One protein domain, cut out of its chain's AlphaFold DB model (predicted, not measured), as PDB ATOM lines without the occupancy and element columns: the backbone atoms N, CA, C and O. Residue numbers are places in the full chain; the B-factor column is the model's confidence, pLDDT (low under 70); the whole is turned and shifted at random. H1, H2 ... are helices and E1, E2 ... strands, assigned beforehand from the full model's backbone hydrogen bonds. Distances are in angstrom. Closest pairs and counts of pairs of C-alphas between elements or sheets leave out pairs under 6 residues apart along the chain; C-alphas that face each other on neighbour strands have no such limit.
ATOM      1  N   LEU A  12     -27.919  53.067 -34.184       52.34
ATOM      2  CA  LEU A  12     -28.355  52.044 -33.221       52.34
ATOM      3  C   LEU A  12     -27.609  50.708 -33.391       52.34
ATOM      4  O   LEU A  12     -27.242  50.095 -32.393       52.34
ATOM      5  N   VAL A  13     -27.301  50.294 -34.626       53.78
ATOM      6  CA  VAL A  13     -26.579  49.030 -34.889       53.78
ATOM      7  C   VAL A  13     -25.118  49.082 -34.412       53.78
ATOM      8  O   VAL A  13     -24.577  48.075 -33.960       53.78
ATOM      9  N   PHE A  14     -24.468  50.250 -34.443       50.16
ATOM     10  CA  PHE A  14     -23.087  50.375 -33.957       50.16
ATOM     11  C   PHE A  14     -22.970  50.327 -32.426       50.16
ATOM     12  O   PHE A  14     -21.961  49.829 -31.918       50.16
ATOM     13  N   LEU A  15     -23.985  50.785 -31.684       50.03
ATOM     14  CA  LEU A  15     -23.941  50.819 -30.218       50.03
ATOM     15  C   LEU A  15     -23.957  49.422 -29.577       50.03
ATOM     16  O   LEU A  15     -23.271  49.226 -28.575       50.03
ATOM     17  N   GLU A  16     -24.641  48.432 -30.158       48.44
ATOM     18  CA  GLU A  16     -24.659  47.063 -29.606       48.44
ATOM     19  C   GLU A  16     -23.295  46.356 -29.704       48.44
ATOM     20  O   GLU A  16     -22.952  45.527 -28.859       48.44
ATOM     21  N   SER A  17     -22.460  46.732 -30.678       55.00
ATOM     22  CA  SER A  17     -21.154  46.094 -30.896       55.00
ATOM     23  C   SER A  17     -20.119  46.394 -29.800       55.00
ATOM     24  O   SER A  17     -19.220  45.586 -29.556       55.00
ATOM     25  N   ILE A  18     -20.245  47.533 -29.109       53.59
ATOM     26  CA  ILE A  18     -19.244  48.003 -28.140       53.59
ATOM     27  C   ILE A  18     -19.377  47.250 -26.807       53.59
ATOM     28  O   ILE A  18     -18.370  46.903 -26.189       53.59
ATOM     29  N   TRP A  19     -20.605  46.918 -26.397       52.88
ATOM     30  CA  TRP A  19     -20.871  46.200 -25.145       52.88
ATOM     31  C   TRP A  19     -20.473  44.731 -25.201       52.88
ATOM     32  O   TRP A  19     -20.097  44.162 -24.180       52.88
ATOM     33  N   ALA A  20     -20.493  44.120 -26.388       62.25
ATOM     34  CA  ALA A  20     -20.075  42.736 -26.541       62.25
ATOM     35  C   ALA A  20     -18.607  42.540 -26.128       62.25
ATOM     36  O   ALA A  20     -18.267  41.491 -25.594       62.25
ATOM     37  N   GLN A  21     -17.732  43.530 -26.327       76.75
ATOM     38  CA  GLN A  21     -16.281  43.361 -26.168       76.75
ATOM     39  C   GLN A  21     -15.761  43.577 -24.737       76.75
ATOM     40  O   GLN A  21     -14.586  43.301 -24.475       76.75
ATOM     41  N   SER A  22     -16.596  44.066 -23.817       78.50
ATOM     42  CA  SER A  22     -16.181  44.339 -22.442       78.50
ATOM     43  C   SER A  22     -16.034  43.052 -21.623       78.50
ATOM     44  O   SER A  22     -16.746  42.064 -21.822       78.50
ATOM     45  N   VAL A  23     -15.067  43.042 -20.706       81.19
ATOM     46  CA  VAL A  23     -14.837  41.930 -19.777       81.19
ATOM     47  C   VAL A  23     -15.405  42.344 -18.430       81.19
ATOM     48  O   VAL A  23     -14.953  43.325 -17.849       81.19
ATOM     49  N   ASN A  24     -16.399  41.610 -17.937       81.38
ATOM     50  CA  ASN A  24     -16.973  41.853 -16.617       81.38
ATOM     51  C   ASN A  24     -16.339  40.896 -15.610       81.38
ATOM     52  O   ASN A  24     -16.328  39.684 -15.825       81.38
ATOM     53  N   ILE A  25     -15.813  41.444 -14.521       76.19
ATOM     54  CA  ILE A  25     -15.118  40.721 -13.461       76.19
ATOM     55  C   ILE A  25     -15.810  41.039 -12.150       76.19
ATOM     56  O   ILE A  25     -16.100  42.193 -11.848       76.19
ATOM     57  N   TYR A  26     -16.076  40.021 -11.346       73.19
ATOM     58  CA  TYR A  26     -16.625  40.238 -10.020       73.19
ATOM     59  C   TYR A  26     -15.534  40.732  -9.066       73.19
ATOM     60  O   TYR A  26     -14.554  40.028  -8.825       73.19
ATOM     61  N   SER A  27     -15.708  41.926  -8.496       70.31
ATOM     62  CA  SER A  27     -14.818  42.428  -7.455       70.31
ATOM     63  C   SER A  27     -15.291  41.972  -6.086       70.31
ATOM     64  O   SER A  27     -16.353  42.364  -5.605       70.31
ATOM     65  N   SER A  28     -14.455  41.185  -5.414       68.62
ATOM     66  CA  SER A  28     -14.661  40.801  -4.022       68.62
ATOM     67  C   SER A  28     -14.632  41.977  -3.052       68.62
ATOM     68  O   SER A  28     -15.242  41.867  -1.994       68.62
ATOM     69  N   LEU A  29     -13.901  43.044  -3.394       68.50
ATOM     70  CA  LEU A  29     -13.717  44.225  -2.550       68.50
ATOM     71  C   LEU A  29     -14.988  45.078  -2.502       68.50
ATOM     72  O   LEU A  29     -15.347  45.582  -1.446       68.50
ATOM     73  N   TYR A  30     -15.669  45.206  -3.642       73.12
ATOM     74  CA  TYR A  30     -16.870  46.036  -3.776       73.12
ATOM     75  C   TYR A  30     -18.171  45.226  -3.832       73.12
ATOM     76  O   TYR A  30     -19.248  45.809  -3.813       73.12
ATOM     77  N   GLY A  31     -18.094  43.896  -3.933       73.88
ATOM     78  CA  GLY A  31     -19.269  43.025  -4.015       73.88
ATOM     79  C   GLY A  31     -20.091  43.194  -5.300       73.88
ATOM     80  O   GLY A  31     -21.286  42.918  -5.296       73.88
ATOM     81  N   GLN A  32     -19.480  43.658  -6.394       74.56
ATOM     82  CA  GLN A  32     -20.177  43.965  -7.650       74.56
ATOM     83  C   GLN A  32     -19.363  43.561  -8.886       74.56
ATOM     84  O   GLN A  32     -18.143  43.393  -8.818       74.56
ATOM     85  N   LEU A  33     -20.039  43.430 -10.033       76.62
ATOM     86  CA  LEU A  33     -19.381  43.283 -11.333       76.62
ATOM     87  C   LEU A  33     -18.749  44.619 -11.741       76.62
ATOM     88  O   LEU A  33     -19.422  45.646 -11.791       76.62
ATOM     89  N   LEU A  34     -17.459  44.591 -12.049       76.75
ATOM     90  CA  LEU A  34     -16.704  45.694 -12.624       76.75
ATOM     91  C   LEU A  34     -16.345  45.360 -14.067       76.75
ATOM     92  O   LEU A  34     -16.021  44.218 -14.387       76.75
ATOM     93  N   THR A  35     -16.344  46.364 -14.935       80.06
ATOM     94  CA  THR A  35     -15.762  46.218 -16.266       80.06
ATOM     95  C   THR A  35     -14.250  46.406 -16.179       80.06
ATOM     96  O   THR A  35     -13.776  47.437 -15.706       80.06
ATOM     97  N   SER A  36     -13.494  45.411 -16.634       85.25
ATOM     98  CA  SER A  36     -12.041  45.498 -16.752       85.25
ATOM     99  C   SER A  36     -11.662  46.440 -17.895       85.25
ATOM    100  O   SER A  36     -12.180  46.326 -19.007       85.25
ATOM    101  N   SER A  37     -10.763  47.383 -17.617       86.56
ATOM    102  CA  SER A  37     -10.153  48.274 -18.616       86.56
ATOM    103  C   SER A  37      -8.854  47.702 -19.200       86.56
ATOM    104  O   SER A  37      -8.325  48.234 -20.178       86.56
ATOM    105  N   THR A  38      -8.339  46.640 -18.584       91.25
ATOM    106  CA  THR A  38      -7.062  45.960 -18.838       91.25
ATOM    107  C   THR A  38      -7.247  44.667 -19.632       91.25
ATOM    108  O   THR A  38      -6.302  44.201 -20.268       91.25
ATOM    109  N   LEU A  39      -8.466  44.123 -19.684       93.94
ATOM    110  CA  LEU A  39      -8.832  42.966 -20.498       93.94
ATOM    111  C   LEU A  39      -9.914  43.308 -21.522       93.94
ATOM    112  O   LEU A  39     -10.827  44.089 -21.261       93.94
ATOM    113  N   LYS A  40      -9.842  42.674 -22.694       94.62
ATOM    114  CA  LYS A  40     -10.824  42.858 -23.767       94.62
ATOM    115  C   LYS A  40     -11.077  41.564 -24.531       94.62
ATOM    116  O   LYS A  40     -10.139  40.832 -24.837       94.62
ATOM    117  N   TRP A  41     -12.331  41.319 -24.903       94.50
ATOM    118  CA  TRP A  41     -12.666  40.267 -25.860       94.50
ATOM    119  C   TRP A  41     -12.445  40.752 -27.289       94.50
ATOM    120  O   TRP A  41     -12.954  41.804 -27.688       94.50
ATOM    121  N   VAL A  42     -11.677  39.987 -28.059       94.44
ATOM    122  CA  VAL A  42     -11.350  40.307 -29.449       94.44
ATOM    123  C   VAL A  42     -11.844  39.182 -30.352       94.44
ATOM    124  O   VAL A  42     -11.431  38.039 -30.141       94.44
ATOM    125  N   PRO A  43     -12.688  39.478 -31.356       93.94
ATOM    126  CA  PRO A  43     -13.125  38.470 -32.307       93.94
ATOM    127  C   PRO A  43     -11.936  37.950 -33.101       93.94
ATOM    128  O   PRO A  43     -11.113  38.722 -33.601       93.94
ATOM    129  N   THR A  44     -11.849  36.632 -33.223       90.25
ATOM    130  CA  THR A  44     -10.852  35.997 -34.083       90.25
ATOM    131  C   THR A  44     -11.397  35.883 -35.500       90.25
ATOM    132  O   THR A  44     -12.537  35.482 -35.721       90.25
ATOM    133  N   GLN A  45     -10.583  36.277 -36.478       79.62
ATOM    134  CA  GLN A  45     -10.876  36.094 -37.896       79.62
ATOM    135  C   GLN A  45      -9.778  35.205 -38.486       79.62
ATOM    136  O   GLN A  45      -8.673  35.661 -38.781       79.62
ATOM    137  N   GLY A  46     -10.072  33.910 -38.611       73.12
ATOM    138  CA  GLY A  46      -9.120  32.902 -39.080       73.12
ATOM    139  C   GLY A  46      -8.093  32.469 -38.023       73.12
ATOM    140  O   GLY A  46      -8.295  32.637 -36.827       73.12
ATOM    141  N   ASN A  47      -6.969  31.905 -38.476       78.81
ATOM    142  CA  ASN A  47      -5.912  31.345 -37.614       78.81
ATOM    143  C   ASN A  47      -4.907  32.396 -37.094       78.81
ATOM    144  O   ASN A  47      -3.815  32.039 -36.645       78.81
ATOM    145  N   MET A  48      -5.231  33.688 -37.201       84.81
ATOM    146  CA  MET A  48      -4.375  34.773 -36.723       84.81
ATOM    147  C   MET A  48      -4.812  35.215 -35.332       84.81
ATOM    148  O   MET A  48      -5.961  35.584 -35.100       84.81
ATOM    149  N   TYR A  49      -3.855  35.187 -34.414       87.31
ATOM    150  CA  TYR A  49      -4.055  35.446 -33.000       87.31
ATOM    151  C   TYR A  49      -3.224  36.661 -32.586       87.31
ATOM    152  O   TYR A  49      -2.050  36.716 -32.967       87.31
ATOM    153  N   PRO A  50      -3.775  37.610 -31.812       91.06
ATOM    154  CA  PRO A  50      -2.951  38.634 -31.181       91.06
ATOM    155  C   PRO A  50      -1.856  38.006 -30.297       91.06
ATOM    156  O   PRO A  50      -2.014  36.900 -29.778       91.06
ATOM    157  N   SER A  51      -0.719  38.687 -30.146       91.56
ATOM    158  CA  SER A  51       0.415  38.188 -29.349       91.56
ATOM    159  C   SER A  51       0.171  38.253 -27.838       91.56
ATOM    160  O   SER A  51       0.805  37.525 -27.084       91.56
ATOM    161  N   ASP A  52      -0.764  39.091 -27.403       92.88
ATOM    162  CA  ASP A  52      -1.114  39.405 -26.014       92.88
ATOM    163  C   ASP A  52      -2.409  38.702 -25.553       92.88
ATOM    164  O   ASP A  52      -3.171  39.219 -24.729       92.88
ATOM    165  N   ILE A  53      -2.676  37.503 -26.085       94.69
ATOM    166  CA  ILE A  53      -3.769  36.648 -25.599       94.69
ATOM    167  C   ILE A  53      -3.449  36.133 -24.198       94.69
ATOM    168  O   ILE A  53      -2.336  35.699 -23.898       94.69
ATOM    169  N   VAL A  54      -4.475  36.119 -23.353       95.25
ATOM    170  CA  VAL A  54      -4.401  35.594 -21.996       95.25
ATOM    171  C   VAL A  54      -4.154  34.088 -22.002       95.25
ATOM    172  O   VAL A  54      -4.969  33.300 -22.490       95.25
ATOM    173  N   ASN A  55      -3.035  33.693 -21.397       93.69
ATOM    174  CA  ASN A  55      -2.753  32.306 -21.058       93.69
ATOM    175  C   ASN A  55      -3.661  31.880 -19.893       93.69
ATOM    176  O   ASN A  55      -3.550  32.394 -18.782       93.69
ATOM    177  N   GLY A  56      -4.572  30.956 -20.185       90.88
ATOM    178  CA  GLY A  56      -5.543  30.386 -19.260       90.88
ATOM    179  C   GLY A  56      -5.099  29.063 -18.643       90.88
ATOM    180  O   GLY A  56      -5.941  28.362 -18.095       90.88
ATOM    181  N   GLY A  57      -3.819  28.693 -18.738       89.19
ATOM    182  CA  GLY A  57      -3.259  27.498 -18.108       89.19
ATOM    183  C   GLY A  57      -2.475  26.611 -19.072       89.19
ATOM    184  O   GLY A  57      -2.027  27.034 -20.141       89.19
ATOM    185  N   ARG A  58      -2.276  25.352 -18.682       87.94
ATOM    186  CA  ARG A  58      -1.583  24.344 -19.494       87.94
ATOM    187  C   ARG A  58      -2.300  23.003 -19.399       87.94
ATOM    188  O   ARG A  58      -2.751  22.628 -18.324       87.94
ATOM    189  N   ALA A  59      -2.341  22.275 -20.507       85.38
ATOM    190  CA  ALA A  59      -2.725  20.868 -20.550       85.38
ATOM    191  C   ALA A  59      -1.587  20.082 -21.198       85.38
ATOM    192  O   ALA A  59      -1.271  20.351 -22.357       85.38
ATOM    193  N   GLU A  60      -0.978  19.149 -20.457       84.62
ATOM    194  CA  GLU A  60       0.105  18.284 -20.961       84.62
ATOM    195  C   GLU A  60       1.198  19.103 -21.679       84.62
ATOM    196  O   GLU A  60       1.492  18.898 -22.851       84.62
ATOM    197  N   GLU A  61       1.717  20.131 -21.000       87.56
ATOM    198  CA  GLU A  61       2.717  21.101 -21.503       87.56
ATOM    199  C   GLU A  61       2.234  22.094 -22.573       87.56
ATOM    200  O   GLU A  61       2.867  23.132 -22.782       87.56
ATOM    201  N   THR A  62       1.078  21.865 -23.190       88.81
ATOM    202  CA  THR A  62       0.523  22.778 -24.193       88.81
ATOM    203  C   THR A  62      -0.169  23.963 -23.511       88.81
ATOM    204  O   THR A  62      -1.058  23.743 -22.681       88.81
ATOM    205  N   PRO A  63       0.177  25.224 -23.840       90.69
ATOM    206  CA  PRO A  63      -0.521  26.382 -23.297       90.69
ATOM    207  C   PRO A  63      -1.975  26.404 -23.773       90.69
ATOM    208  O   PRO A  63      -2.258  26.233 -24.961       90.69
ATOM    209  N   LEU A  64      -2.882  26.652 -22.836       93.06
ATOM    210  CA  LEU A  64      -4.284  26.923 -23.108       93.06
ATOM    211  C   LEU A  64      -4.505  28.427 -23.034       93.06
ATOM    212  O   LEU A  64      -3.974  29.105 -22.156       93.06
ATOM    213  N   PHE A  65      -5.302  28.954 -23.951       95.00
ATOM    214  CA  PHE A  65      -5.672  30.364 -23.948       95.00
ATOM    215  C   PHE A  65      -7.154  30.521 -23.637       95.00
ATOM    216  O   PHE A  65      -7.943  29.620 -23.909       95.00
ATOM    217  N   VAL A  66      -7.542  31.661 -23.077       95.12
ATOM    218  CA  VAL A  66      -8.948  31.921 -22.750       95.12
ATOM    219  C   VAL A  66      -9.692  32.381 -24.005       95.12
ATOM    220  O   VAL A  66      -9.298  33.355 -24.654       95.12
ATOM    221  N   CYS A  67     -10.785  31.698 -24.337       95.62
ATOM    222  CA  CYS A  67     -11.691  32.082 -25.417       95.62
ATOM    223  C   CYS A  67     -13.144  32.099 -24.934       95.62
ATOM    224  O   CYS A  67     -13.446  31.692 -23.813       95.62
ATOM    225  N   ARG A  68     -14.051  32.586 -25.775       95.50
ATOM    226  CA  ARG A  68     -15.495  32.404 -25.613       95.50
ATOM    227  C   ARG A  68     -16.156  32.260 -26.975       95.50
ATOM    228  O   ARG A  68     -15.701  32.870 -27.942       95.50
ATOM    229  N   ALA A  69     -17.238  31.503 -27.047       95.25
ATOM    230  CA  ALA A  69     -18.017  31.364 -28.270       95.25
ATOM    231  C   ALA A  69     -19.517  31.471 -27.990       95.25
ATOM    232  O   ALA A  69     -19.976  31.289 -26.859       95.25
ATOM    233  N   ALA A  70     -20.283  31.770 -29.040       94.19
ATOM    234  CA  ALA A  70     -21.731  31.837 -28.960       94.19
ATOM    235  C   ALA A  70     -22.337  30.422 -28.970       94.19
ATOM    236  O   ALA A  70     -22.332  29.750 -29.997       94.19
ATOM    237  N   PHE A  71     -22.910  30.005 -27.842       90.81
ATOM    238  CA  PHE A  71     -23.664  28.762 -27.674       90.81
ATOM    239  C   PHE A  71     -25.131  29.116 -27.389       90.81
ATOM    240  O   PHE A  71     -25.430  29.800 -26.409       90.81
ATOM    241  N   HIS A  72     -26.055  28.726 -28.276       89.75
ATOM    242  CA  HIS A  72     -27.482  29.102 -28.217       89.75
ATOM    243  C   HIS A  72     -27.736  30.603 -27.959       89.75
ATOM    244  O   HIS A  72     -28.558  30.985 -27.126       89.75
ATOM    245  N   GLY A  73     -27.001  31.472 -28.662       89.38
ATOM    246  CA  GLY A  73     -27.146  32.928 -28.549       89.38
ATOM    247  C   GLY A  73     -26.548  33.543 -27.277       89.38
ATOM    248  O   GLY A  73     -26.695  34.743 -27.063       89.38
ATOM    249  N   ARG A  74     -25.859  32.758 -26.438       89.00
ATOM    250  CA  ARG A  74     -25.148  33.240 -25.245       89.00
ATOM    251  C   ARG A  74     -23.646  33.059 -25.410       89.00
ATOM    252  O   ARG A  74     -23.200  32.060 -25.958       89.00
ATOM    253  N   GLN A  75     -22.868  34.016 -24.919       92.31
ATOM    254  CA  GLN A  75     -21.410  33.911 -24.900       92.31
ATOM    255  C   GLN A  75     -20.976  33.036 -23.726       92.31
ATOM    256  O   GLN A  75     -21.227  33.392 -22.575       92.31
ATOM    257  N   ILE A  76     -20.332  31.909 -24.015       92.06
ATOM    258  CA  ILE A  76     -19.860  30.963 -23.002       92.06
ATOM    259  C   ILE A  76     -18.330  30.907 -23.060       92.06
ATOM    260  O   ILE A  76     -17.778  30.746 -24.153       92.06
ATOM    261  N   PRO A  77     -17.632  31.075 -21.921       92.75
ATOM    262  CA  PRO A  77     -16.183  30.956 -21.879       92.75
ATOM    263  C   PRO A  77     -15.745  29.511 -22.140       92.75
ATOM    264  O   PRO A  77     -16.442  28.555 -21.811       92.75
ATOM    265  N   GLY A  78     -14.560  29.367 -22.714       93.25
ATOM    266  CA  GLY A  78     -13.934  28.094 -23.019       93.25
ATOM    267  C   GLY A  78     -12.418  28.228 -23.070       93.25
ATOM    268  O   GLY A  78     -11.842  29.243 -22.661       93.25
ATOM    269  N   TYR A  79     -11.769  27.201 -23.601       93.56
ATOM    270  CA  TYR A  79     -10.326  27.189 -23.794       93.56
ATOM    271  C   TYR A  79      -9.974  27.015 -25.268       93.56
ATOM    272  O   TYR A  79     -10.604  26.272 -26.018       93.56
ATOM    273  N   LEU A  80      -8.936  27.721 -25.694       93.75
ATOM    274  CA  LEU A  80      -8.414  27.676 -27.048       93.75
ATOM    275  C   LEU A  80      -7.227  26.718 -27.101       93.75
ATOM    276  O   LEU A  80      -6.173  26.977 -26.510       93.75
ATOM    277  N   ARG A  81      -7.393  25.647 -27.880       89.94
ATOM    278  CA  ARG A  81      -6.330  24.744 -28.333       89.94
ATOM    279  C   ARG A  81      -6.271  24.879 -29.856       89.94
ATOM    280  O   ARG A  81      -7.140  24.375 -30.563       89.94
ATOM    281  N   LYS A  82      -5.296  25.654 -30.349       83.19
ATOM    282  CA  LYS A  82      -5.251  26.126 -31.748       83.19
ATOM    283  C   LYS A  82      -5.554  24.992 -32.755       83.19
ATOM    284  O   LYS A  82      -4.930  23.938 -32.646       83.19
ATOM    285  N   PRO A  83      -6.443  25.209 -33.746       89.38
ATOM    286  CA  PRO A  83      -7.093  26.476 -34.091       89.38
ATOM    287  C   PRO A  83      -8.490  26.697 -33.469       89.38
ATOM    288  O   PRO A  83      -9.145  27.680 -33.808       89.38
ATOM    289  N   LEU A  84      -8.968  25.800 -32.601       93.81
ATOM    290  CA  LEU A  84     -10.376  25.739 -32.191       93.81
ATOM    291  C   LEU A  84     -10.582  26.243 -30.757       93.81
ATOM    292  O   LEU A  84      -9.799  25.925 -29.860       93.81
ATOM    293  N   CYS A  85     -11.660  26.996 -30.541       94.81
ATOM    294  CA  CYS A  85     -12.158  27.287 -29.200       94.81
ATOM    295  C   CYS A  85     -13.104  26.168 -28.773       94.81
ATOM    296  O   CYS A  85     -14.138  25.955 -29.407       94.81
ATOM    297  N   THR A  86     -12.748  25.457 -27.713       94.38
ATOM    298  CA  THR A  86     -13.578  24.405 -27.136       94.38
ATOM    299  C   THR A  86     -14.383  24.994 -25.988       94.38
ATOM    300  O   THR A  86     -13.824  25.529 -25.027       94.38
ATOM    301  N   VAL A  87     -15.703  24.908 -26.108       92.94
ATOM    302  CA  VAL A  87     -16.662  25.333 -25.090       92.94
ATOM    303  C   VAL A  87     -17.374  24.101 -24.562       92.94
ATOM    304  O   VAL A  87     -17.787  23.234 -25.330       92.94
ATOM    305  N   GLU A  88     -17.522  24.051 -23.246       87.56
ATOM    306  CA  GLU A  88     -18.108  22.927 -22.537       87.56
ATOM    307  C   GLU A  88     -19.253  23.408 -21.648       87.56
ATOM    308  O   GLU A  88     -19.066  24.263 -20.779       87.56
ATOM    309  N   LEU A  89     -20.456  22.882 -21.885       83.25
ATOM    310  CA  LEU A  89     -21.646  23.236 -21.119       83.25
ATOM    311  C   LEU A  89     -22.511  21.997 -20.876       83.25
ATOM    312  O   LEU A  89     -23.048  21.414 -21.809       83.25
ATOM    313  N   VAL A  90     -22.668  21.613 -19.604       82.19
ATOM    314  CA  VAL A  90     -23.516  20.479 -19.159       82.19
ATOM    315  C   VAL A  90     -23.255  19.201 -19.978       82.19
ATOM    316  O   VAL A  90     -24.165  18.500 -20.408       82.19
ATOM    317  N   GLY A  91     -21.979  18.918 -20.224       78.56
ATOM    318  CA  GLY A  91     -21.520  17.733 -20.937       78.56
ATOM    319  C   GLY A  91     -21.665  17.706 -22.440       78.56
ATOM    320  O   GLY A  91     -21.279  16.711 -23.052       78.56
ATOM    321  N   ASP A  92     -22.123  18.805 -23.029       84.31
ATOM    322  CA  ASP A  92     -21.917  19.065 -24.442       84.31
ATOM    323  C   ASP A  92     -20.575  19.783 -24.639       84.31
ATOM    324  O   ASP A  92     -20.341  20.860 -24.081       84.31
ATOM    325  N   VAL A  93     -19.688  19.159 -25.414       90.38
ATOM    326  CA  VAL A  93     -18.378  19.705 -25.775       90.38
ATOM    327  C   VAL A  93     -18.424  20.070 -27.247       90.38
ATOM    328  O   VAL A  93     -18.491  19.199 -28.114       90.38
ATOM    329  N   GLN A  94     -18.363  21.366 -27.531       93.88
ATOM    330  CA  GLN A  94     -18.454  21.895 -28.887       93.88
ATOM    331  C   GLN A  94     -17.191  22.668 -29.252       93.88
ATOM    332  O   GLN A  94     -16.649  23.439 -28.458       93.88
ATOM    333  N   ASN A  95     -16.739  22.475 -30.490       94.69
ATOM    334  CA  ASN A  95     -15.592  23.178 -31.047       94.69
ATOM    335  C   ASN A  95     -16.060  24.271 -32.006       94.69
ATOM    336  O   ASN A  95     -16.771  24.002 -32.971       94.69
ATOM    337  N   TYR A  96     -15.600  25.493 -31.768       94.38
ATOM    338  CA  TYR A  96     -15.954  26.673 -32.540       94.38
ATOM    339  C   TYR A  96     -14.766  27.169 -33.357       94.38
ATOM    340  O   TYR A  96     -13.642  27.273 -32.862       94.38
ATOM    341  N   THR A  97     -15.037  27.523 -34.613       92.94
ATOM    342  CA  THR A  97     -14.107  28.233 -35.508       92.94
ATOM    343  C   THR A  97     -14.321  29.747 -35.489       92.94
ATOM    344  O   THR A  97     -13.419  30.491 -35.856       92.94
ATOM    345  N   SER A  98     -15.497  30.202 -35.043       92.75
ATOM    346  CA  SER A  98     -15.833  31.610 -34.824       92.75
ATOM    347  C   SER A  98     -15.994  31.854 -33.329       92.75
ATOM    348  O   SER A  98     -16.957  31.387 -32.721       92.75
ATOM    349  N   PHE A  99     -15.043  32.566 -32.739       94.81
ATOM    350  CA  PHE A  99     -14.977  32.816 -31.303       94.81
ATOM    351  C   PHE A  99     -14.198  34.100 -31.010       94.81
ATOM    352  O   PHE A  99     -13.458  34.604 -31.860       94.81
ATOM    353  N   ASP A 100     -14.319  34.589 -29.782       95.62
ATOM    354  CA  ASP A 100     -13.488  35.672 -29.275       95.62
ATOM    355  C   ASP A 100     -12.379  35.109 -28.387       95.62
ATOM    356  O   ASP A 100     -12.564  34.111 -27.686       95.62
ATOM    357  N   VAL A 101     -11.230  35.777 -28.372       95.69
ATOM    358  CA  VAL A 101     -10.140  35.510 -27.425       95.69
ATOM    359  C   VAL A 101     -10.052  36.619 -26.396       95.69
ATOM    360  O   VAL A 101     -10.315  37.788 -26.698       95.69
ATOM    361  N   LEU A 102      -9.675  36.253 -25.174       95.94
ATOM    362  CA  LEU A 102      -9.407  37.224 -24.125       95.94
ATOM    363  C   LEU A 102      -8.001  37.792 -24.319       95.94
ATOM    364  O   LEU A 102      -7.015  37.054 -24.336       95.94
ATOM    365  N   ARG A 103      -7.909  39.109 -24.456       95.19
ATOM    366  CA  ARG A 103      -6.669  39.844 -24.706       95.19
ATOM    367  C   ARG A 103      -6.331  40.742 -23.520       95.19
ATOM    368  O   ARG A 103      -7.224  41.403 -22.992       95.19
ATOM    369  N   SER A 104      -5.052  40.808 -23.156       94.38
ATOM    370  CA  SER A 104      -4.520  41.827 -22.244       94.38
ATOM    371  C   SER A 104      -4.249  43.109 -23.023       94.38
ATOM    372  O   SER A 104      -3.368  43.140 -23.876       94.38
ATOM    373  N   VAL A 105      -5.026  44.162 -22.771       91.69
ATOM    374  CA  VAL A 105      -4.896  45.447 -23.470       91.69
ATOM    375  C   VAL A 105      -3.526  46.037 -23.159       91.69
ATOM    376  O   VAL A 105      -3.236  46.345 -22.006       91.69
ATOM    377  N   ASP A 106      -2.683  46.183 -24.177       89.25
ATOM    378  CA  ASP A 106      -1.312  46.700 -24.065       89.25
ATOM    379  C   ASP A 106      -0.485  46.011 -22.963       89.25
ATOM    380  O   ASP A 106       0.281  46.664 -22.249       89.25
ATOM    381  N   GLU A 107      -0.705  44.704 -22.768       90.31
ATOM    382  CA  GLU A 107      -0.045  43.876 -21.743       90.31
ATOM    383  C   GLU A 107      -0.217  44.391 -20.295       90.31
ATOM    384  O   GLU A 107       0.533  44.038 -19.376       90.31
ATOM    385  N   SER A 108      -1.233  45.224 -20.070       91.88
ATOM    386  CA  SER A 108      -1.489  45.907 -18.800       91.88
ATOM    387  C   SER A 108      -2.059  45.006 -17.702       91.88
ATOM    388  O   SER A 108      -1.793  45.250 -16.524       91.88
ATOM    389  N   ALA A 109      -2.798  43.950 -18.062       92.94
ATOM    390  CA  ALA A 109      -3.440  43.067 -17.092       92.94
ATOM    391  C   ALA A 109      -2.419  42.151 -16.411       92.94
ATOM    392  O   ALA A 109      -1.734  41.369 -17.084       92.94
ATOM    393  N   TYR A 110      -2.345  42.203 -15.081       94.38
ATOM    394  CA  TYR A 110      -1.641  41.202 -14.285       94.38
ATOM    395  C   TYR A 110      -2.632  40.122 -13.851       94.38
ATOM    396  O   TYR A 110      -3.619  40.402 -13.174       94.38
ATOM    397  N   LEU A 111      -2.375  38.891 -14.290       93.44
ATOM    398  CA  LEU A 111      -3.217  37.736 -14.015       93.44
ATOM    399  C   LEU A 111      -2.432  36.728 -13.193       93.44
ATOM    400  O   LEU A 111      -1.262  36.472 -13.475       93.44
ATOM    401  N   GLU A 112      -3.092  36.155 -12.199       92.75
ATOM    402  CA  GLU A 112      -2.487  35.225 -11.258       92.75
ATOM    403  C   GLU A 112      -3.479  34.113 -10.914       92.75
ATOM    404  O   GLU A 112      -4.672  34.363 -10.726       92.75
ATOM    405  N   TRP A 113      -2.981  32.881 -10.822       90.38
ATOM    406  CA  TRP A 113      -3.751  31.769 -10.283       90.38
ATOM    407  C   TRP A 113      -3.806  31.881  -8.770       90.38
ATOM    408  O   TRP A 113      -2.776  31.960  -8.101       90.38
ATOM    409  N   ARG A 114      -5.018  31.896  -8.225       89.12
ATOM    410  CA  ARG A 114      -5.232  31.918  -6.781       89.12
ATOM    411  C   ARG A 114      -6.064  30.722  -6.355       89.12
ATOM    412  O   ARG A 114      -6.999  30.356  -7.073       89.12
ATOM    413  N   PRO A 115      -5.776  30.135  -5.182       87.81
ATOM    414  CA  PRO A 115      -6.645  29.117  -4.626       87.81
ATOM    415  C   PRO A 115      -8.043  29.708  -4.443       87.81
ATOM    416  O   PRO A 115      -8.223  30.820  -3.940       87.81
ATOM    417  N   TRP A 116      -9.048  28.956  -4.860       83.75
ATOM    418  CA  TRP A 116     -10.435  29.293  -4.621       83.75
ATOM    419  C   TRP A 116     -10.750  29.104  -3.138       83.75
ATOM    420  O   TRP A 116     -10.834  27.978  -2.653       83.75
ATOM    421  N   GLN A 117     -10.908  30.209  -2.410       71.38
ATOM    422  CA  GLN A 117     -11.083  30.196  -0.953       71.38
ATOM    423  C   GLN A 117     -12.446  30.735  -0.491       71.38
ATOM    424  O   GLN A 117     -12.552  31.327   0.578       71.38
ATOM    425  N   ARG A 118     -13.522  30.559  -1.270       64.00
ATOM    426  CA  ARG A 118     -14.863  31.028  -0.870       64.00
ATOM    427  C   ARG A 118     -15.874  29.895  -0.795       64.00
ATOM    428  O   ARG A 118     -15.845  29.002  -1.632       64.00
ATOM    429  N   GLY A 119     -16.812  29.995   0.157       60.06
ATOM    430  CA  GLY A 119     -17.921  29.059   0.434       60.06
ATOM    431  C   GLY A 119     -18.937  28.851  -0.702       60.06
ATOM    432  O   GLY A 119     -20.054  28.396  -0.481       60.06
ATOM    433  N   HIS A 120     -18.562  29.178  -1.933       62.62
ATOM    434  CA  HIS A 120     -19.282  28.828  -3.141       62.62
ATOM    435  C   HIS A 120     -18.672  27.552  -3.723       62.62
ATOM    436  O   HIS A 120     -17.455  27.436  -3.871       62.62
ATOM    437  N   ARG A 121     -19.525  26.585  -4.065       68.06
ATOM    438  CA  ARG A 121     -19.090  25.338  -4.698       68.06
ATOM    439  C   ARG A 121     -18.534  25.635  -6.085       68.06
ATOM    440  O   ARG A 121     -19.249  26.157  -6.939       68.06
ATOM    441  N   VAL A 122     -17.281  25.256  -6.323       75.50
ATOM    442  CA  VAL A 122     -16.762  25.157  -7.689       75.50
ATOM    443  C   VAL A 122     -17.409  23.943  -8.322       75.50
ATOM    444  O   VAL A 122     -17.404  22.860  -7.740       75.50
ATOM    445  N   THR A 123     -17.993  24.144  -9.494       73.31
ATOM    446  CA  THR A 123     -18.565  23.068 -10.294       73.31
ATOM    447  C   THR A 123     -17.735  22.976 -11.560       73.31
ATOM    448  O   THR A 123     -17.749  23.896 -12.374       73.31
ATOM    449  N   ILE A 124     -16.976  21.893 -11.695       74.12
ATOM    450  CA  ILE A 124     -16.276  21.560 -12.931       74.12
ATOM    451  C   ILE A 124     -17.194  20.627 -13.708       74.12
ATOM    452  O   ILE A 124     -17.599  19.585 -13.196       74.12
ATOM    453  N   VAL A 125     -17.533  21.010 -14.931       69.00
ATOM    454  CA  VAL A 125     -18.285  20.160 -15.850       69.00
ATOM    455  C   VAL A 125     -17.301  19.653 -16.892       69.00
ATOM    456  O   VAL A 125     -16.711  20.470 -17.588       69.00
ATOM    457  N   GLN A 126     -17.113  18.334 -16.958       71.19
ATOM    458  CA  GLN A 126     -16.271  17.668 -17.949       71.19
ATOM    459  C   GLN A 126     -17.038  16.500 -18.587       71.19
ATOM    460  O   GLN A 126     -17.222  15.441 -17.983       71.19
ATOM    461  N   GLY A 127     -17.538  16.683 -19.804       72.50
ATOM    462  CA  GLY A 127     -18.535  15.829 -20.420       72.50
ATOM    463  C   GLY A 127     -19.735  15.684 -19.486       72.50
ATOM    464  O   GLY A 127     -20.126  16.608 -18.771       72.50
ATOM    465  N   SER A 128     -20.302  14.487 -19.424       74.44
ATOM    466  CA  SER A 128     -21.403  14.175 -18.510       74.44
ATOM    467  C   SER A 128     -21.015  14.183 -17.023       74.44
ATOM    468  O   SER A 128     -21.863  13.899 -16.176       74.44
ATOM    469  N   VAL A 129     -19.749  14.445 -16.677       76.25
ATOM    470  CA  VAL A 129     -19.266  14.430 -15.295       76.25
ATOM    471  C   VAL A 129     -19.350  15.831 -14.707       76.25
ATOM    472  O   VAL A 129     -18.698  16.763 -15.168       76.25
ATOM    473  N   VAL A 130     -20.130  15.960 -13.637       79.44
ATOM    474  CA  VAL A 130     -20.161  17.163 -12.805       79.44
ATOM    475  C   VAL A 130     -19.365  16.888 -11.534       79.44
ATOM    476  O   VAL A 130     -19.793  16.123 -10.669       79.44
ATOM    477  N   ALA A 131     -18.192  17.501 -11.428       80.81
ATOM    478  CA  ALA A 131     -17.312  17.396 -10.277       80.81
ATOM    479  C   ALA A 131     -17.420  18.644  -9.396       80.81
ATOM    480  O   ALA A 131     -17.462  19.775  -9.878       80.81
ATOM    481  N   HIS A 132     -17.410  18.429  -8.082       81.00
ATOM    482  CA  HIS A 132     -17.374  19.493  -7.081       81.00
ATOM    483  C   HIS A 132     -16.059  19.388  -6.312       81.00
ATOM    484  O   HIS A 132     -16.031  18.813  -5.217       81.00
ATOM    485  N   PRO A 133     -14.937  19.826  -6.903       81.94
ATOM    486  CA  PRO A 133     -13.651  19.692  -6.245       81.94
ATOM    487  C   PRO A 133     -13.648  20.485  -4.934       81.94
ATOM    488  O   PRO A 133     -14.149  21.607  -4.858       81.94
ATOM    489  N   LYS A 134     -13.048  19.900  -3.892       80.12
ATOM    490  CA  LYS A 134     -12.844  20.585  -2.605       80.12
ATOM    491  C   LYS A 134     -11.863  21.753  -2.727       80.12
ATOM    492  O   LYS A 134     -11.917  22.684  -1.934       80.12
ATOM    493  N   THR A 135     -10.968  21.684  -3.708       82.31
ATOM    494  CA  THR A 135      -9.928  22.674  -3.979       82.31
ATOM    495  C   THR A 135      -9.904  22.970  -5.468       82.31
ATOM    496  O   THR A 135      -9.869  22.044  -6.276       82.31
ATOM    497  N   ALA A 136      -9.883  24.242  -5.835       85.25
ATOM    498  CA  ALA A 136      -9.690  24.681  -7.209       85.25
ATOM    499  C   ALA A 136      -8.773  25.899  -7.221       85.25
ATOM    500  O   ALA A 136      -8.604  26.559  -6.194       85.25
ATOM    501  N   GLU A 137      -8.226  26.216  -8.384       85.56
ATOM    502  CA  GLU A 137      -7.568  27.490  -8.630       85.56
ATOM    503  C   GLU A 137      -8.408  28.294  -9.614       85.56
ATOM    504  O   GLU A 137      -9.063  27.744 -10.501       85.56
ATOM    505  N   VAL A 138      -8.403  29.607  -9.438       86.25
ATOM    506  CA  VAL A 138      -9.070  30.545 -10.332       86.25
ATOM    507  C   VAL A 138      -8.061  31.548 -10.849       86.25
ATOM    508  O   VAL A 138      -7.206  32.028 -10.105       86.25
ATOM    509  N   LEU A 139      -8.169  31.866 -12.135       88.69
ATOM    510  CA  LEU A 139      -7.391  32.934 -12.738       88.69
ATOM    511  C   LEU A 139      -8.035  34.266 -12.358       88.69
ATOM    512  O   LEU A 139      -9.184  34.532 -12.712       88.69
ATOM    513  N   VAL A 140      -7.299  35.088 -11.618       89.81
ATOM    514  CA  VAL A 140      -7.782  36.366 -11.096       89.81
ATOM    515  C   VAL A 140      -7.003  37.499 -11.737       89.81
ATOM    516  O   VAL A 140      -5.779  37.445 -11.849       89.81
ATOM    517  N   GLU A 141      -7.723  38.547 -12.128       91.75
ATOM    518  CA  GLU A 141      -7.114  39.828 -12.445       91.75
ATOM    519  C   GLU A 141      -6.765  40.583 -11.165       91.75
ATOM    520  O   GLU A 141      -7.624  40.868 -10.329       91.75
ATOM    521  N   VAL A 142      -5.482  40.891 -11.015       92.56
ATOM    522  CA  VAL A 142      -4.939  41.576  -9.850       92.56
ATOM    523  C   VAL A 142      -4.794  43.055 -10.185       92.56
ATOM    524  O   VAL A 142      -4.038  43.437 -11.079       92.56
ATOM    525  N   MET A 143      -5.503  43.898  -9.439       92.75
ATOM    526  CA  MET A 143      -5.391  45.349  -9.570       92.75
ATOM    527  C   MET A 143      -4.036  45.839  -9.029       92.75
ATOM    528  O   MET A 143      -3.578  45.351  -7.991       92.75
TER     529      MET A 143
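AT A GLANCE: This is residues 12 to 143 of the 425 residues of the protein "Hypothetical protein" of Cyprideis torosa (UniProt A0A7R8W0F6). The body is a strongly twisted sheet of eight strands with two wings that join at E4: E5, E6 and E7 make one, E8, E2 and E1 the other, and E3 pairs with E4's first residues. A two-strand ribbon, E9 and E12, crosses this sheet partly face to face, the small hairpin of E10 and E11 sits near E6, and residues 12 to 19 of H1 stick out. The printed part has 132 residues with one named helix and twelve named strands, H1 and then E1 to E12, and is mostly strand. The neighbour pairs in the branched large sheet and in both two-strand sheets are antiparallel. The whole is compact, with a radius of gyration of the C-alphas of 15.3 A and spans of 44 by 35 by 32 A.

IN THESE COORDINATES: Begin in the large sheet with E4, residues 62 to 71, 25.2 A long, from C-alpha 62 at (0.523, 22.778, -24.193). Beside it look for E3, residues 55 to 59, E5, residues 74 to 81 and 20.9 A long, and E8, residues 100 to 104. The other strands of this sheet are E6, residues 84 to 89, E7, residues 92 to 96, E2, residues 32 to 43 and 26.2 A long, and E1, residues 22 to 27. The ribbon is E9, residues 110 to 115, and E12, residues 137 to 142, ending at C-alpha 142 at (-4.939, 41.576, -9.850). E10 is residues 124 to 126, E11 residues 129 to 131; find H1, residues 12 to 20, from C-alpha 12 at (-28.355, 52.044, -33.221).

HOW THE PARTS SIT: E3 to E7 form a meander, each strand the antiparallel neighbour of the one before; look at N 59 and O 62, 2.9 A, N 78 and O 67, 2.8 A, N 86 and O 79, 2.9 A, and N 96 and O 85, 2.8 A. E4 bends by 56 degrees at residue 66 and pairs with E8 at N 68 and O 100, 2.9 A. E2 bends by 79 degrees at residue 38; E8 is on one side of it, with N 103 and O 40 at 2.8 A, and E1 on the other, with N 25 and O 34 at 2.8 A. The large sheet and E9 with E12, N 140 and O 112 at 2.9 A, form a sandwich, two sheets face to face, their strands at 71 degrees. E10 and E11 are a hairpin, with N 124 and O 131 at 2.8 A; the closest C-alphas of E6 and E10, Leu 89 and Val 125, are 7.0 A apart. H1 only grazes the large sheet, with residue 20; 0 of its 5 O i to N i+4 pairs and 2 of its 6 O i to N i+3 pairs are within hydrogen-bond range.

THE WHOLE: The two C-alphas farthest apart, Leu 12 and Lys 134, are 46.6 A apart. The printed part has no cut; the link E2 to E3, 11 residues, is long. Mean pLDDT of the printed part is 83.8; look for values under 70 at residues 12 to 20, 28 to 29, 118 to 121 and 125.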